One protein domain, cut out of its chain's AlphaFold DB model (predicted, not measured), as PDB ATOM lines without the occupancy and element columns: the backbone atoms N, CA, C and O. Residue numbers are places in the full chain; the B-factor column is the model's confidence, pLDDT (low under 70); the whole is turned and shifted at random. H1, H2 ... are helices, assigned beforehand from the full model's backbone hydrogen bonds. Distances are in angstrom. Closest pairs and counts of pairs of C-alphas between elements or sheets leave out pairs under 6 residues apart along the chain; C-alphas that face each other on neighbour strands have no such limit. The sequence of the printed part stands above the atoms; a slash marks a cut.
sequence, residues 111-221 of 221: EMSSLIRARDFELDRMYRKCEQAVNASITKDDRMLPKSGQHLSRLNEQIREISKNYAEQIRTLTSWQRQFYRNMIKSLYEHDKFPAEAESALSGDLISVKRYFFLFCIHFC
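What this domain is: This is residues 111 to 221 of the 221 residues of an uncharacterized protein of Wuchereria bancrofti (UniProt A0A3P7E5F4). A long helical hairpin with a loose head: H1 and H2 run side by side, H2 extends past the first residue of H1, and the shorter H3 and H4 sit by its last turns. The printed part has 111 residues with four named helices, H1 to H4 in order, and no named strand: all helix. It is extended, a rod of 78 by 25 by 19 A, with a radius of gyration of the C-alphas of 24.2 A.

How they stand to each other: H1, residues 111 to 138, and H2, residues 147 to 191, touch as a hairpin, opposite ways at a shallow tilt of 10 degrees; their closest C-alphas, of Ala 133 and Ser 148, are 6.0 A apart. H3, residues 196 to 201, is close to H2 but not clearly touching; the closest C-alphas, of Met 184 and Ala 198, are 6.9 A apart. H4, residues 206 to 220, is near H2. In these four helices every O i to N i+4 pair is within hydrogen-bond range.

Where its parts are: H1 begins at C-alpha 111 (45.686, 40.113, -3.053) and is 41.0 A long; H2 is 65.4 A, H3 8.7 A and H4 20.9 A, ending at C-alpha 220 (68.813, 25.322, -20.329).

The domain as a whole: The C-alphas farthest apart, of Arg 143 and Cys 221, are 78.5 A apart. The printed part has no cut and no long link. Residues 138 to 148 and 197 to 221 are among those under pLDDT 70.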
ATOM      1  N   GLU A 111      45.326  39.284  -4.198       74.62
ATOM      2  CA  GLU A 111      45.686  40.113  -3.053       74.62
ATOM      3  C   GLU A 111      46.328  41.448  -3.462       74.62
ATOM      4  O   GLU A 111      45.870  42.497  -3.015       74.62
ATOM      5  N   MET A 112      47.316  41.440  -4.363       79.39
ATOM      6  CA  MET A 112      47.991  42.650  -4.849       79.39
ATOM      7  C   MET A 112      47.011  43.572  -5.575       79.39
ATOM      8  O   MET A 112      46.911  44.754  -5.249       79.39
ATOM      9  N   SER A 113      46.233  43.012  -6.504       78.57
ATOM     10  CA  SER A 113      45.214  43.762  -7.244       78.57
ATOM     11  C   SER A 113      44.147  44.332  -6.296       78.57
ATOM     12  O   SER A 113      43.743  45.492  -6.401       78.57
ATOM     13  N   SER A 114      43.745  43.560  -5.277       84.06
ATOM     14  CA  SER A 114      42.791  44.017  -4.264       84.06
ATOM     15  C   SER A 114      43.336  45.148  -3.386       84.06
ATOM     16  O   SER A 114      42.595  46.095  -3.119       84.06
ATOM     17  N   LEU A 115      44.616  45.098  -2.995       86.35
ATOM     18  CA  LEU A 115      45.281  46.150  -2.222       86.35
ATOM     19  C   LEU A 115      45.411  47.442  -3.025       86.35
ATOM     20  O   LEU A 115      45.113  48.514  -2.501       86.35
ATOM     21  N   ILE A 116      45.814  47.349  -4.293       86.92
ATOM     22  CA  ILE A 116      45.910  48.508  -5.189       86.92
ATOM     23  C   ILE A 116      44.533  49.150  -5.358       86.92
ATOM     24  O   ILE A 116      44.379  50.352  -5.154       86.92
ATOM     25  N   ARG A 117      43.503  48.343  -5.628       88.46
ATOM     26  CA  ARG A 117      42.131  48.841  -5.766       88.46
ATOM     27  C   ARG A 117      41.612  49.487  -4.480       88.46
ATOM     28  O   ARG A 117      40.940  50.513  -4.547       88.46
ATOM     29  N   ALA A 118      41.908  48.899  -3.319       92.12
ATOM     30  CA  ALA A 118      41.529  49.459  -2.023       92.12
ATOM     31  C   ALA A 118      42.216  50.810  -1.770       92.12
ATOM     32  O   ALA A 118      41.542  51.781  -1.423       92.12
ATOM     33  N   ARG A 119      43.525  50.895  -2.044       93.31
ATOM     34  CA  ARG A 119      44.302  52.138  -1.981       93.31
ATOM     35  C   ARG A 119      43.691  53.221  -2.856       93.31
ATOM     36  O   ARG A 119      43.453  54.329  -2.381       93.31
ATOM     37  N   ASP A 120      43.453  52.909  -4.125       93.42
ATOM     38  CA  ASP A 120      42.985  53.887  -5.105       93.42
ATOM     39  C   ASP A 120      41.593  54.404  -4.737       93.42
ATOM     40  O   ASP A 120      41.354  55.611  -4.761       93.42
ATOM     41  N   PHE A 121      40.703  53.513  -4.287       94.82
ATOM     42  CA  PHE A 121      39.387  53.888  -3.775       94.82
ATOM     43  C   PHE A 121      39.473  54.815  -2.554       94.82
ATOM     44  O   PHE A 121      38.738  55.803  -2.454       94.82
ATOM     45  N   GLU A 122      40.354  54.510  -1.602       95.30
ATOM     46  CA  GLU A 122      40.472  55.289  -0.374       95.30
ATOM     47  C   GLU A 122      41.113  56.663  -0.612       95.30
ATOM     48  O   GLU A 122      40.631  57.667  -0.076       95.30
ATOM     49  N   LEU A 123      42.134  56.731  -1.470       94.85
ATOM     50  CA  LEU A 123      42.748  57.988  -1.890       94.85
ATOM     51  C   LEU A 123      41.758  58.866  -2.659       94.85
ATOM     52  O   LEU A 123      41.593  60.032  -2.307       94.85
ATOM     53  N   ASP A 124      41.034  58.313  -3.634       95.11
ATOM     54  CA  ASP A 124      39.988  59.025  -4.381       95.11
ATOM     55  C   ASP A 124      38.902  59.583  -3.443       95.11
ATOM     56  O   ASP A 124      38.515  60.754  -3.521       95.11
ATOM     57  N   ARG A 125      38.483  58.794  -2.444       95.51
ATOM     58  CA  ARG A 125      37.562  59.258  -1.399       95.51
ATOM     59  C   ARG A 125      38.120  60.449  -0.614       95.51
ATOM     60  O   ARG A 125      37.346  61.340  -0.250       95.51
ATOM     61  N   MET A 126      39.415  60.475  -0.310       92.28
ATOM     62  CA  MET A 126      40.032  61.594   0.410       92.28
ATOM     63  C   MET A 126      40.241  62.820  -0.478       92.28
ATOM     64  O   MET A 126      39.989  63.938  -0.021       92.28
ATOM     65  N   TYR A 127      40.597  62.636  -1.750       93.22
ATOM     66  CA  TYR A 127      40.698  63.733  -2.712       93.22
ATOM     67  C   TYR A 127      39.356  64.446  -2.902       93.22
ATOM     68  O   TYR A 127      39.307  65.672  -2.821       93.22
ATOM     69  N   ARG A 128      38.242  63.707  -2.999       93.08
ATOM     70  CA  ARG A 128      36.896  64.313  -3.049       93.08
ATOM     71  C   ARG A 128      36.556  65.131  -1.804       93.08
ATOM     72  O   ARG A 128      35.935  66.185  -1.908       93.08
ATOM     73  N   LYS A 129      36.964  64.685  -0.610       90.86
ATOM     74  CA  LYS A 129      36.774  65.477   0.622       90.86
ATOM     75  C   LYS A 129      37.596  66.762   0.602       90.86
ATOM     76  O   LYS A 129      37.112  67.790   1.068       90.86
ATOM     77  N   CYS A 130      38.816  66.712   0.064       88.47
ATOM     78  CA  CYS A 130      39.643  67.905  -0.108       88.47
ATOM     79  C   CYS A 130      38.969  68.894  -1.058       88.47
ATOM     80  O   CYS A 130      38.823  70.063  -0.716       88.47
ATOM     81  N   GLU A 131      38.480  68.416  -2.200       87.18
ATOM     82  CA  GLU A 131      37.751  69.233  -3.171       87.18
ATOM     83  C   GLU A 131      36.505  69.887  -2.549       87.18
ATOM     84  O   GLU A 131      36.309  71.098  -2.660       87.18
ATOM     85  N   GLN A 132      35.704  69.126  -1.796       87.22
ATOM     86  CA  GLN A 132      34.549  69.655  -1.062       87.22
ATOM     87  C   GLN A 132      34.947  70.730  -0.043       87.22
ATOM     88  O   GLN A 132      34.275  71.757   0.067       87.22
ATOM     89  N   ALA A 133      36.040  70.518   0.694       84.19
ATOM     90  CA  ALA A 133      36.541  71.474   1.676       84.19
ATOM     91  C   ALA A 133      37.050  72.773   1.025       84.19
ATOM     92  O   ALA A 133      36.812  73.854   1.570       84.19
ATOM     93  N   VAL A 134      37.694  72.682  -0.144       83.42
ATOM     94  CA  VAL A 134      38.114  73.847  -0.943       83.42
ATOM     95  C   VAL A 134      36.891  74.605  -1.464       83.42
ATOM     96  O   VAL A 134      36.760  75.807  -1.217       83.42
ATOM     97  N   ASN A 135      35.936  73.914  -2.088       81.93
ATOM     98  CA  ASN A 135      34.721  74.530  -2.633       81.93
ATOM     99  C   ASN A 135      33.860  75.194  -1.542       81.93
ATOM    100  O   ASN A 135      33.299  76.275  -1.741       81.93
ATOM    101  N   ALA A 136      33.811  74.608  -0.343       76.35
ATOM    102  CA  ALA A 136      33.133  75.199   0.810       76.35
ATOM    103  C   ALA A 136      33.811  76.481   1.332       76.35
ATOM    104  O   ALA A 136      33.146  77.290   1.981       76.35
ATOM    105  N   SER A 137      35.110  76.679   1.074       70.09
ATOM    106  CA  SER A 137      35.797  77.937   1.404       70.09
ATOM    107  C   SER A 137      35.607  79.034   0.365       70.09
ATOM    108  O   SER A 137      35.524  80.191   0.749       70.09
ATOM    109  N   ILE A 138      35.438  78.691  -0.915       68.09
ATOM    110  CA  ILE A 138      35.177  79.678  -1.980       68.09
ATOM    111  C   ILE A 138      33.820  80.375  -1.771       68.09
ATOM    112  O   ILE A 138      33.640  81.535  -2.125       68.09
ATOM    113  N   THR A 139      32.856  79.674  -1.171       62.61
ATOM    114  CA  THR A 139      31.484  80.174  -0.985       62.61
ATOM    115  C   THR A 139      31.280  81.020   0.275       62.61
ATOM    116  O   THR A 139      30.179  81.533   0.475       62.61
ATOM    117  N   LYS A 140      32.294  81.181   1.139       58.95
ATOM    118  CA  LYS A 140      32.156  81.901   2.414       58.95
ATOM    119  C   LYS A 140      33.049  83.136   2.471       58.95
ATOM    120  O   LYS A 140      34.244  83.052   2.236       58.95
ATOM    121  N   ASP A 141      32.400  84.241   2.824       54.78
ATOM    122  CA  ASP A 141      32.911  85.570   3.168       54.78
ATOM    123  C   ASP A 141      34.416  85.620   3.527       54.78
ATOM    124  O   ASP A 141      34.863  85.019   4.509       54.78
ATOM    125  N   ASP A 142      35.169  86.384   2.728       57.27
ATOM    126  CA  ASP A 142      36.641  86.485   2.628       57.27
ATOM    127  C   ASP A 142      37.352  86.894   3.941       57.27
ATOM    128  O   ASP A 142      38.574  86.898   4.057       57.27
ATOM    129  N   ARG A 143      36.587  87.255   4.979       54.21
ATOM    130  CA  ARG A 143      37.109  87.823   6.232       54.21
ATOM    131  C   ARG A 143      37.330  86.816   7.353       54.21
ATOM    132  O   ARG A 143      37.904  87.180   8.380       54.21
ATOM    133  N   MET A 144      36.891  85.568   7.204       52.19
ATOM    134  CA  MET A 144      37.063  84.562   8.250       52.19
ATOM    135  C   MET A 144      38.202  83.610   7.880       52.19
ATOM    136  O   MET A 144      38.033  82.774   6.998       52.19
ATOM    137  N   LEU A 145      39.342  83.723   8.588       51.93
ATOM    138  CA  LEU A 145      40.468  82.773   8.549       51.93
ATOM    139  C   LEU A 145      39.914  81.355   8.428       51.93
ATOM    140  O   LEU A 145      39.248  80.879   9.362       51.93
ATOM    141  N   PRO A 146      40.074  80.701   7.270       55.25
ATOM    142  CA  PRO A 146      39.120  79.682   6.950       55.25
ATOM    143  C   PRO A 146      39.483  78.461   7.781       55.25
ATOM    144  O   PRO A 146      40.575  77.902   7.685       55.25
ATOM    145  N   LYS A 147      38.530  78.006   8.601       64.11
ATOM    146  CA  LYS A 147      38.583  76.681   9.238       64.11
ATOM    147  C   LYS A 147      38.880  75.577   8.203       64.11
ATOM    148  O   LYS A 147      39.326  74.499   8.587       64.11
ATOM    149  N   SER A 148      38.688  75.861   6.906       68.40
ATOM    150  CA  SER A 148      39.134  75.025   5.795       68.40
ATOM    151  C   SER A 148      40.646  74.805   5.773       68.40
ATOM    152  O   SER A 148      41.038  73.687   5.504       68.40
ATOM    153  N   GLY A 149      41.504  75.769   6.124       73.28
ATOM    154  CA  GLY A 149      42.961  75.585   6.092       73.28
ATOM    155  C   GLY A 149      43.432  74.497   7.060       73.28
ATOM    156  O   GLY A 149      44.117  73.554   6.666       73.28
ATOM    157  N   GLN A 150      42.980  74.559   8.319       81.08
ATOM    158  CA  GLN A 150      43.269  73.508   9.301       81.08
ATOM    159  C   GLN A 150      42.616  72.176   8.908       81.08
ATOM    160  O   GLN A 150      43.208  71.114   9.101       81.08
ATOM    161  N   HIS A 151      41.406  72.213   8.344       83.94
ATOM    162  CA  HIS A 151      40.717  71.011   7.885       83.94
ATOM    163  C   HIS A 151      41.437  70.338   6.704       83.94
ATOM    164  O   HIS A 151      41.674  69.135   6.754       83.94
ATOM    165  N   LEU A 152      41.865  71.106   5.703       86.16
ATOM    166  CA  LEU A 152      42.651  70.656   4.554       86.16
ATOM    167  C   LEU A 152      44.012  70.124   4.991       86.16
ATOM    168  O   LEU A 152      44.436  69.081   4.512       86.16
ATOM    169  N   SER A 153      44.670  70.775   5.954       88.01
ATOM    170  CA  SER A 153      45.915  70.255   6.524       88.01
ATOM    171  C   SER A 153      45.721  68.876   7.158       88.01
ATOM    172  O   SER A 153      46.576  68.013   6.986       88.01
ATOM    173  N   ARG A 154      44.603  68.649   7.864       90.02
ATOM    174  CA  ARG A 154      44.271  67.332   8.436       90.02
ATOM    175  C   ARG A 154      43.961  66.303   7.351       90.02
ATOM    176  O   ARG A 154      44.428  65.178   7.454       90.02
ATOM    177  N   LEU A 155      43.208  66.679   6.315       91.44
ATOM    178  CA  LEU A 155      42.914  65.790   5.186       91.44
ATOM    179  C   LEU A 155      44.189  65.402   4.421       91.44
ATOM    180  O   LEU A 155      44.366  64.238   4.080       91.44
ATOM    181  N   ASN A 156      45.111  66.344   4.216       92.10
ATOM    182  CA  ASN A 156      46.395  66.078   3.572       92.10
ATOM    183  C   ASN A 156      47.292  65.157   4.409       92.10
ATOM    184  O   ASN A 156      47.994  64.325   3.840       92.10
ATOM    185  N   GLU A 157      47.271  65.278   5.741       93.77
ATOM    186  CA  GLU A 157      47.972  64.322   6.605       93.77
ATOM    187  C   GLU A 157      47.365  62.921   6.482       93.77
ATOM    188  O   GLU A 157      48.095  61.961   6.272       93.77
ATOM    189  N   GLN A 158      46.033  62.810   6.470       93.82
ATOM    190  CA  GLN A 158      45.359  61.525   6.254       93.82
ATOM    191  C   GLN A 158      45.714  60.899   4.900       93.82
ATOM    192  O   GLN A 158      45.958  59.700   4.831       93.82
ATOM    193  N   ILE A 159      45.792  61.692   3.825       95.56
ATOM    194  CA  ILE A 159      46.236  61.210   2.507       95.56
ATOM    195  C   ILE A 159      47.664  60.658   2.585       95.56
ATOM    196  O   ILE A 159      47.930  59.581   2.050       95.56
ATOM    197  N   ARG A 160      48.577  61.365   3.268       94.18
ATOM    198  CA  ARG A 160      49.955  60.895   3.472       94.18
ATOM    199  C   ARG A 160      49.997  59.589   4.258       94.18
ATOM    200  O   ARG A 160      50.694  58.667   3.843       94.18
ATOM    201  N   GLU A 161      49.247  59.495   5.352       94.92
ATOM    202  CA  GLU A 161      49.166  58.294   6.191       94.92
ATOM    203  C   GLU A 161      48.619  57.092   5.413       94.92
ATOM    204  O   GLU A 161      49.240  56.030   5.420       94.92
ATOM    205  N   ILE A 162      47.511  57.271   4.686       93.78
ATOM    206  CA  ILE A 162      46.903  56.236   3.838       93.78
ATOM    207  C   ILE A 162      47.894  55.785   2.767       93.78
ATOM    208  O   ILE A 162      48.162  54.592   2.624       93.78
ATOM    209  N   SER A 163      48.493  56.733   2.043       92.89
ATOM    210  CA  SER A 163      49.470  56.426   0.998       92.89
ATOM    211  C   SER A 163      50.668  55.655   1.552       92.89
ATOM    212  O   SER A 163      51.107  54.686   0.933       92.89
ATOM    213  N   LYS A 164      51.195  56.063   2.712       93.67
ATOM    214  CA  LYS A 164      52.311  55.383   3.376       93.67
ATOM    215  C   LYS A 164      51.921  53.967   3.796       93.67
ATOM    216  O   LYS A 164      52.670  53.030   3.534       93.67
ATOM    217  N   ASN A 165      50.748  53.805   4.399       94.43
ATOM    218  CA  ASN A 165      50.265  52.518   4.876       94.43
ATOM    219  C   ASN A 165      50.104  51.505   3.728       94.43
ATOM    220  O   ASN A 165      50.648  50.404   3.804       94.43
ATOM    221  N   TYR A 166      49.448  51.884   2.626       92.38
ATOM    222  CA  TYR A 166      49.330  50.993   1.467       92.38
ATOM    223  C   TYR A 166      50.675  50.727   0.789       92.38
ATOM    224  O   TYR A 166      50.902  49.611   0.335       92.38
ATOM    225  N   ALA A 167      51.585  51.706   0.737       87.95
ATOM    226  CA  ALA A 167      52.930  51.479   0.211       87.95
ATOM    227  C   ALA A 167      53.697  50.431   1.039       87.95
ATOM    228  O   ALA A 167      54.355  49.559   0.472       87.95
ATOM    229  N   GLU A 168      53.579  50.468   2.369       89.92
ATOM    230  CA  GLU A 168      54.171  49.465   3.262       89.92
ATOM    231  C   GLU A 168      53.539  48.077   3.077       89.92
ATOM    232  O   GLU A 168      54.271  47.086   2.981       89.92
ATOM    233  N   GLN A 169      52.207  47.999   2.970       89.34
ATOM    234  CA  GLN A 169      51.492  46.743   2.713       89.34
ATOM    235  C   GLN A 169      51.895  46.127   1.369       89.34
ATOM    236  O   GLN A 169      52.269  44.958   1.317       89.34
ATOM    237  N   ILE A 170      51.895  46.932   0.302       86.04
ATOM    238  CA  ILE A 170      52.305  46.515  -1.042       86.04
ATOM    239  C   ILE A 170      53.746  46.009  -1.022       86.04
ATOM    240  O   ILE A 170      54.010  44.904  -1.483       86.04
ATOM    241  N   ARG A 171      54.679  46.761  -0.427       82.07
ATOM    242  CA  ARG A 171      56.088  46.351  -0.347       82.07
ATOM    243  C   ARG A 171      56.257  45.018   0.384       82.07
ATOM    244  O   ARG A 171      57.035  44.173  -0.055       82.07
ATOM    245  N   THR A 172      55.530  44.831   1.483       84.95
ATOM    246  CA  THR A 172      55.556  43.589   2.268       84.95
ATOM    247  C   THR A 172      55.020  42.419   1.449       84.95
ATOM    248  O   THR A 172      55.678  41.381   1.364       84.95
ATOM    249  N   LEU A 173      53.879  42.607   0.782       82.14
ATOM    250  CA  LEU A 173      53.277  41.582  -0.063       82.14
ATOM    251  C   LEU A 173      54.182  41.230  -1.252       82.14
ATOM    252  O   LEU A 173      54.442  40.055  -1.492       82.14
ATOM    253  N   THR A 174      54.741  42.220  -1.949       79.00
ATOM    254  CA  THR A 174      55.696  41.996  -3.044       79.00
ATOM    255  C   THR A 174      56.934  41.233  -2.570       79.00
ATOM    256  O   THR A 174      57.396  40.322  -3.256       79.00
ATOM    257  N   SER A 175      57.475  41.565  -1.393       77.42
ATOM    258  CA  SER A 175      58.607  40.831  -0.819       77.42
ATOM    259  C   SER A 175      58.250  39.370  -0.546       77.42
ATOM    260  O   SER A 175      59.036  38.478  -0.868       77.42
ATOM    261  N   TRP A 176      57.065  39.122   0.015       79.79
ATOM    262  CA  TRP A 176      56.575  37.771   0.270       79.79
ATOM    263  C   TRP A 176      56.387  36.980  -1.032       79.79
ATOM    264  O   TRP A 176      56.901  35.872  -1.146       79.79
ATOM    265  N   GLN A 177      55.761  37.572  -2.051       72.67
ATOM    266  CA  GLN A 177      55.555  36.943  -3.363       72.67
ATOM    267  C   GLN A 177      56.877  36.591  -4.048       72.67
ATOM    268  O   GLN A 177      57.043  35.492  -4.577       72.67
ATOM    269  N   ARG A 178      57.856  37.501  -3.999       73.38
ATOM    270  CA  ARG A 178      59.205  37.241  -4.515       73.38
ATOM    271  C   ARG A 178      59.848  36.065  -3.790       73.38
ATOM    272  O   ARG A 178      60.421  35.198  -4.441       73.38
ATOM    273  N   GLN A 179      59.752  36.020  -2.461       74.06
ATOM    274  CA  GLN A 179      60.297  34.907  -1.686       74.06
ATOM    275  C   GLN A 179      59.596  33.587  -2.022       74.06
ATOM    276  O   GLN A 179      60.266  32.572  -2.203       74.06
ATOM    277  N   PHE A 180      58.271  33.612  -2.154       71.12
ATOM    278  CA  PHE A 180      57.464  32.462  -2.542       71.12
ATOM    279  C   PHE A 180      57.919  31.890  -3.890       71.12
ATOM    280  O   PHE A 180      58.222  30.701  -3.983       71.12
ATOM    281  N   TYR A 181      58.075  32.732  -4.917       69.67
ATOM    282  CA  TYR A 181      58.547  32.265  -6.219       69.67
ATOM    283  C   TYR A 181      59.997  31.789  -6.200       69.67
ATOM    284  O   TYR A 181      60.292  30.763  -6.808       69.67
ATOM    285  N   ARG A 182      60.900  32.460  -5.473       71.98
ATOM    286  CA  ARG A 182      62.282  31.972  -5.312       71.98
ATOM    287  C   ARG A 182      62.311  30.585  -4.673       71.98
ATOM    288  O   ARG A 182      63.030  29.716  -5.157       71.98
ATOM    289  N   ASN A 183      61.512  30.360  -3.629       71.60
ATOM    290  CA  ASN A 183      61.401  29.055  -2.976       71.60
ATOM    291  C   ASN A 183      60.827  27.999  -3.925       71.60
ATOM    292  O   ASN A 183      61.306  26.868  -3.946       71.60
ATOM    293  N   MET A 184      59.829  28.370  -4.729       67.42
ATOM    294  CA  MET A 184      59.247  27.488  -5.734       67.42
ATOM    295  C   MET A 184      60.278  27.086  -6.794       67.42
ATOM    296  O   MET A 184      60.460  25.896  -7.025       67.42
ATOM    297  N   ILE A 185      60.990  28.053  -7.379       70.52
ATOM    298  CA  ILE A 185      62.056  27.811  -8.363       70.52
ATOM    299  C   ILE A 185      63.145  26.923  -7.759       70.52
ATOM    300  O   ILE A 185      63.534  25.932  -8.368       70.52
ATOM    301  N   LYS A 186      63.594  27.237  -6.539       72.18
ATOM    302  CA  LYS A 186      64.609  26.451  -5.833       72.18
ATOM    303  C   LYS A 186      64.160  25.007  -5.609       72.18
ATOM    304  O   LYS A 186      64.902  24.087  -5.915       72.18
ATOM    305  N   SER A 187      62.936  24.805  -5.123       72.71
ATOM    306  CA  SER A 187      62.376  23.471  -4.884       72.71
ATOM    307  C   SER A 187      62.208  22.676  -6.181       72.71
ATOM    308  O   SER A 187      62.481  21.477  -6.209       72.71
ATOM    309  N   LEU A 188      61.793  23.331  -7.267       64.93
ATOM    310  CA  LEU A 188      61.717  22.696  -8.583       64.93
ATOM    311  C   LEU A 188      63.105  22.303  -9.087       64.93
ATOM    312  O   LEU A 188      63.284  21.188  -9.557       64.93
ATOM    313  N   TYR A 189      64.100  23.169  -8.927       64.36
ATOM    314  CA  TYR A 189      65.468  22.877  -9.343       64.36
ATOM    315  C   TYR A 189      66.111  21.744  -8.522       64.36
ATOM    316  O   TYR A 189      66.743  20.852  -9.080       64.36
ATOM    317  N   GLU A 190      65.937  21.748  -7.198       78.20
ATOM    318  CA  GLU A 190      66.599  20.797  -6.291       78.20
ATOM    319  C   GLU A 190      65.858  19.460  -6.151       78.20
ATOM    320  O   GLU A 190      66.472  18.432  -5.850       78.20
ATOM    321  N   HIS A 191      64.532  19.457  -6.296       77.98
ATOM    322  CA  HIS A 191      63.693  18.296  -5.984       77.98
ATOM    323  C   HIS A 191      62.720  17.906  -7.096       77.98
ATOM    324  O   HIS A 191      62.020  16.905  -6.932       77.98
ATOM    325  N   ASP A 192      62.638  18.686  -8.179       72.33
ATOM    326  CA  ASP A 192      61.644  18.539  -9.252       72.33
ATOM    327  C   ASP A 192      60.197  18.475  -8.713       72.33
ATOM    328  O   ASP A 192      59.314  17.760  -9.201       72.33
ATOM    329  N   LYS A 193      59.961  19.201  -7.610       73.97
ATOM    330  CA  LYS A 193      58.700  19.221  -6.858       73.97
ATOM    331  C   LYS A 193      58.332  20.637  -6.447       73.97
ATOM    332  O   LYS A 193      59.196  21.448  -6.118       73.97
ATOM    333  N   PHE A 194      57.030  20.906  -6.401       65.85
ATOM    334  CA  PHE A 194      56.516  22.144  -5.829       65.85
ATOM    335  C   PHE A 194      56.543  22.059  -4.300       65.85
ATOM    336  O   PHE A 194      56.256  20.999  -3.742       65.85
ATOM    337  N   PRO A 195      56.854  23.161  -3.602       69.32
ATOM    338  CA  PRO A 195      56.636  23.223  -2.167       69.32
ATOM    339  C   PRO A 195      55.132  23.107  -1.878       69.32
ATOM    340  O   PRO A 195      54.311  23.607  -2.647       69.32
ATOM    341  N   ALA A 196      54.757  22.486  -0.757       72.34
ATOM    342  CA  ALA A 196      53.351  22.229  -0.403       72.34
ATOM    343  C   ALA A 196      52.482  23.507  -0.377       72.34
ATOM    344  O   ALA A 196      51.300  23.492  -0.728       72.34
ATOM    345  N   GLU A 197      53.091  24.637  -0.006       69.36
ATOM    346  CA  GLU A 197      52.479  25.970  -0.046       69.36
ATOM    347  C   GLU A 197      52.077  26.366  -1.474       69.36
ATOM    348  O   GLU A 197      50.983  26.886  -1.695       69.36
ATOM    349  N   ALA A 198      52.933  26.067  -2.455       63.61
ATOM    350  CA  ALA A 198      52.660  26.337  -3.856       63.61
ATOM    351  C   ALA A 198      51.641  25.367  -4.444       63.61
ATOM    352  O   ALA A 198      50.837  25.787  -5.264       63.61
ATOM    353  N   GLU A 199      51.597  24.109  -4.001       63.01
ATOM    354  CA  GLU A 199      50.547  23.185  -4.449       63.01
ATOM    355  C   GLU A 199      49.149  23.670  -4.045       63.01
ATOM    356  O   GLU A 199      48.207  23.577  -4.832       63.01
ATOM    357  N   SER A 200      49.033  24.256  -2.850       64.47
ATOM    358  CA  SER A 200      47.786  24.864  -2.375       64.47
ATOM    359  C   SER A 200      47.456  26.151  -3.137       64.47
ATOM    360  O   SER A 200      46.323  26.332  -3.581       64.47
ATOM    361  N   ALA A 201      48.445  27.032  -3.324       59.46
ATOM    362  CA  ALA A 201      48.258  28.307  -4.018       59.46
ATOM    363  C   ALA A 201      47.979  28.139  -5.524       59.46
ATOM    364  O   ALA A 201      47.228  28.919  -6.105       59.46
ATOM    365  N   LEU A 202      48.556  27.108  -6.145       58.87
ATOM    366  CA  LEU A 202      48.500  26.821  -7.581       58.87
ATOM    367  C   LEU A 202      47.616  25.613  -7.901       58.87
ATOM    368  O   LEU A 202      47.759  25.033  -8.973       58.87
ATOM    369  N   SER A 203      46.707  25.199  -7.010       54.54
ATOM    370  CA  SER A 203      45.871  24.001  -7.210       54.54
ATOM    371  C   SER A 203      45.103  24.003  -8.551       54.54
ATOM    372  O   SER A 203      44.805  22.930  -9.075       54.54
ATOM    373  N   GLY A 204      44.849  25.177  -9.150       51.23
ATOM    374  CA  GLY A 204      44.313  25.314 -10.514       51.23
ATOM    375  C   GLY A 204      45.351  25.367 -11.653       51.23
ATOM    376  O   GLY A 204      45.005  25.048 -12.786       51.23
ATOM    377  N   ASP A 205      46.611  25.705 -11.368       52.12
ATOM    378  CA  ASP A 205      47.640  26.087 -12.354       52.12
ATOM    379  C   ASP A 205      48.840  25.121 -12.422       52.12
ATOM    380  O   ASP A 205      49.680  25.216 -13.320       52.12
ATOM    381  N   LEU A 206      48.917  24.152 -11.505       45.94
ATOM    382  CA  LEU A 206      50.029  23.203 -11.340       45.94
ATOM    383  C   LEU A 206      50.410  22.467 -12.639       45.94
ATOM    384  O   LEU A 206      51.588  22.219 -12.897       45.94
ATOM    385  N   ILE A 207      49.419  22.140 -13.476       47.12
ATOM    386  CA  ILE A 207      49.624  21.448 -14.761       47.12
ATOM    387  C   ILE A 207      50.332  22.364 -15.772       47.12
ATOM    388  O   ILE A 207      51.229  21.912 -16.488       47.12
ATOM    389  N   SER A 208      49.963  23.645 -15.810       46.80
ATOM    390  CA  SER A 208      50.548  24.630 -16.724       46.80
ATOM    391  C   SER A 208      51.961  24.996 -16.290       46.80
ATOM    392  O   SER A 208      52.877  24.929 -17.107       46.80
ATOM    393  N   VAL A 209      52.177  25.268 -14.997       48.17
ATOM    394  CA  VAL A 209      53.515  25.613 -14.490       48.17
ATOM    395  C   VAL A 209      54.495  24.457 -14.706       48.17
ATOM    396  O   VAL A 209      55.603  24.703 -15.174       48.17
ATOM    397  N   LYS A 210      54.087  23.190 -14.490       46.86
ATOM    398  CA  LYS A 210      54.935  22.026 -14.827       46.86
ATOM    399  C   LYS A 210      55.338  21.998 -16.295       46.86
ATOM    400  O   LYS A 210      56.514  21.808 -16.578       46.86
ATOM    401  N   ARG A 211      54.386  22.168 -17.223       44.44
ATOM    402  CA  ARG A 211      54.675  22.117 -18.668       44.44
ATOM    403  C   ARG A 211      55.702  23.170 -19.085       44.44
ATOM    404  O   ARG A 211      56.603  22.839 -19.849       44.44
ATOM    405  N   TYR A 212      55.602  24.389 -18.559       47.09
ATOM    406  CA  TYR A 212      56.512  25.472 -18.937       47.09
ATOM    407  C   TYR A 212      57.857  25.420 -18.211       47.09
ATOM    408  O   TYR A 212      58.875  25.694 -18.837       47.09
ATOM    409  N   PHE A 213      57.901  24.992 -16.945       47.08
ATOM    410  CA  PHE A 213      59.180  24.803 -16.252       47.08
ATOM    411  C   PHE A 213      59.979  23.642 -16.849       47.08
ATOM    412  O   PHE A 213      61.184  23.771 -17.034       47.08
ATOM    413  N   PHE A 214      59.312  22.547 -17.240       43.22
ATOM    414  CA  PHE A 214      59.962  21.491 -18.022       43.22
ATOM    415  C   PHE A 214      60.505  22.030 -19.345       43.22
ATOM    416  O   PHE A 214      61.623  21.684 -19.706       43.22
ATOM    417  N   LEU A 215      59.771  22.905 -20.044       38.50
ATOM    418  CA  LEU A 215      60.288  23.561 -21.248       38.50
ATOM    419  C   LEU A 215      61.530  24.410 -20.944       38.50
ATOM    420  O   LEU A 215      62.511  24.320 -21.673       38.50
ATOM    421  N   PHE A 216      61.513  25.182 -19.856       38.72
ATOM    422  CA  PHE A 216      62.629  26.044 -19.463       38.72
ATOM    423  C   PHE A 216      63.872  25.229 -19.079       38.72
ATOM    424  O   PHE A 216      64.968  25.531 -19.543       38.72
ATOM    425  N   CYS A 217      63.709  24.148 -18.309       37.45
ATOM    426  CA  CYS A 217      64.808  23.255 -17.941       37.45
ATOM    427  C   CYS A 217      65.333  22.441 -19.132       37.45
ATOM    428  O   CYS A 217      66.538  22.260 -19.245       37.45
ATOM    429  N   ILE A 218      64.466  21.983 -20.045       36.55
ATOM    430  CA  ILE A 218      64.904  21.307 -21.280       36.55
ATOM    431  C   ILE A 218      65.665  22.274 -22.196       36.55
ATOM    432  O   ILE A 218      66.512  21.833 -22.961       36.55
ATOM    433  N   HIS A 219      65.382  23.580 -22.140       33.38
ATOM    434  CA  HIS A 219      66.095  24.555 -22.967       33.38
ATOM    435  C   HIS A 219      67.401  25.075 -22.351       33.38
ATOM    436  O   HIS A 219      68.216  25.635 -23.080       33.38
ATOM    437  N   PHE A 220      67.612  24.878 -21.046       34.53
ATOM    438  CA  PHE A 220      68.813  25.322 -20.329       34.53
ATOM    439  C   PHE A 220      69.774  24.191 -19.909       34.53
ATOM    440  O   PHE A 220      70.825  24.491 -19.341       34.53
ATOM    441  N   CYS A 221      69.458  22.930 -20.219       34.35
ATOM    442  CA  CYS A 221      70.372  21.781 -20.140       34.35
ATOM    443  C   CYS A 221      70.760  21.313 -21.546       34.35
ATOM    444  O   CYS A 221      71.958  21.020 -21.753       34.35
TER     445      CYS A 221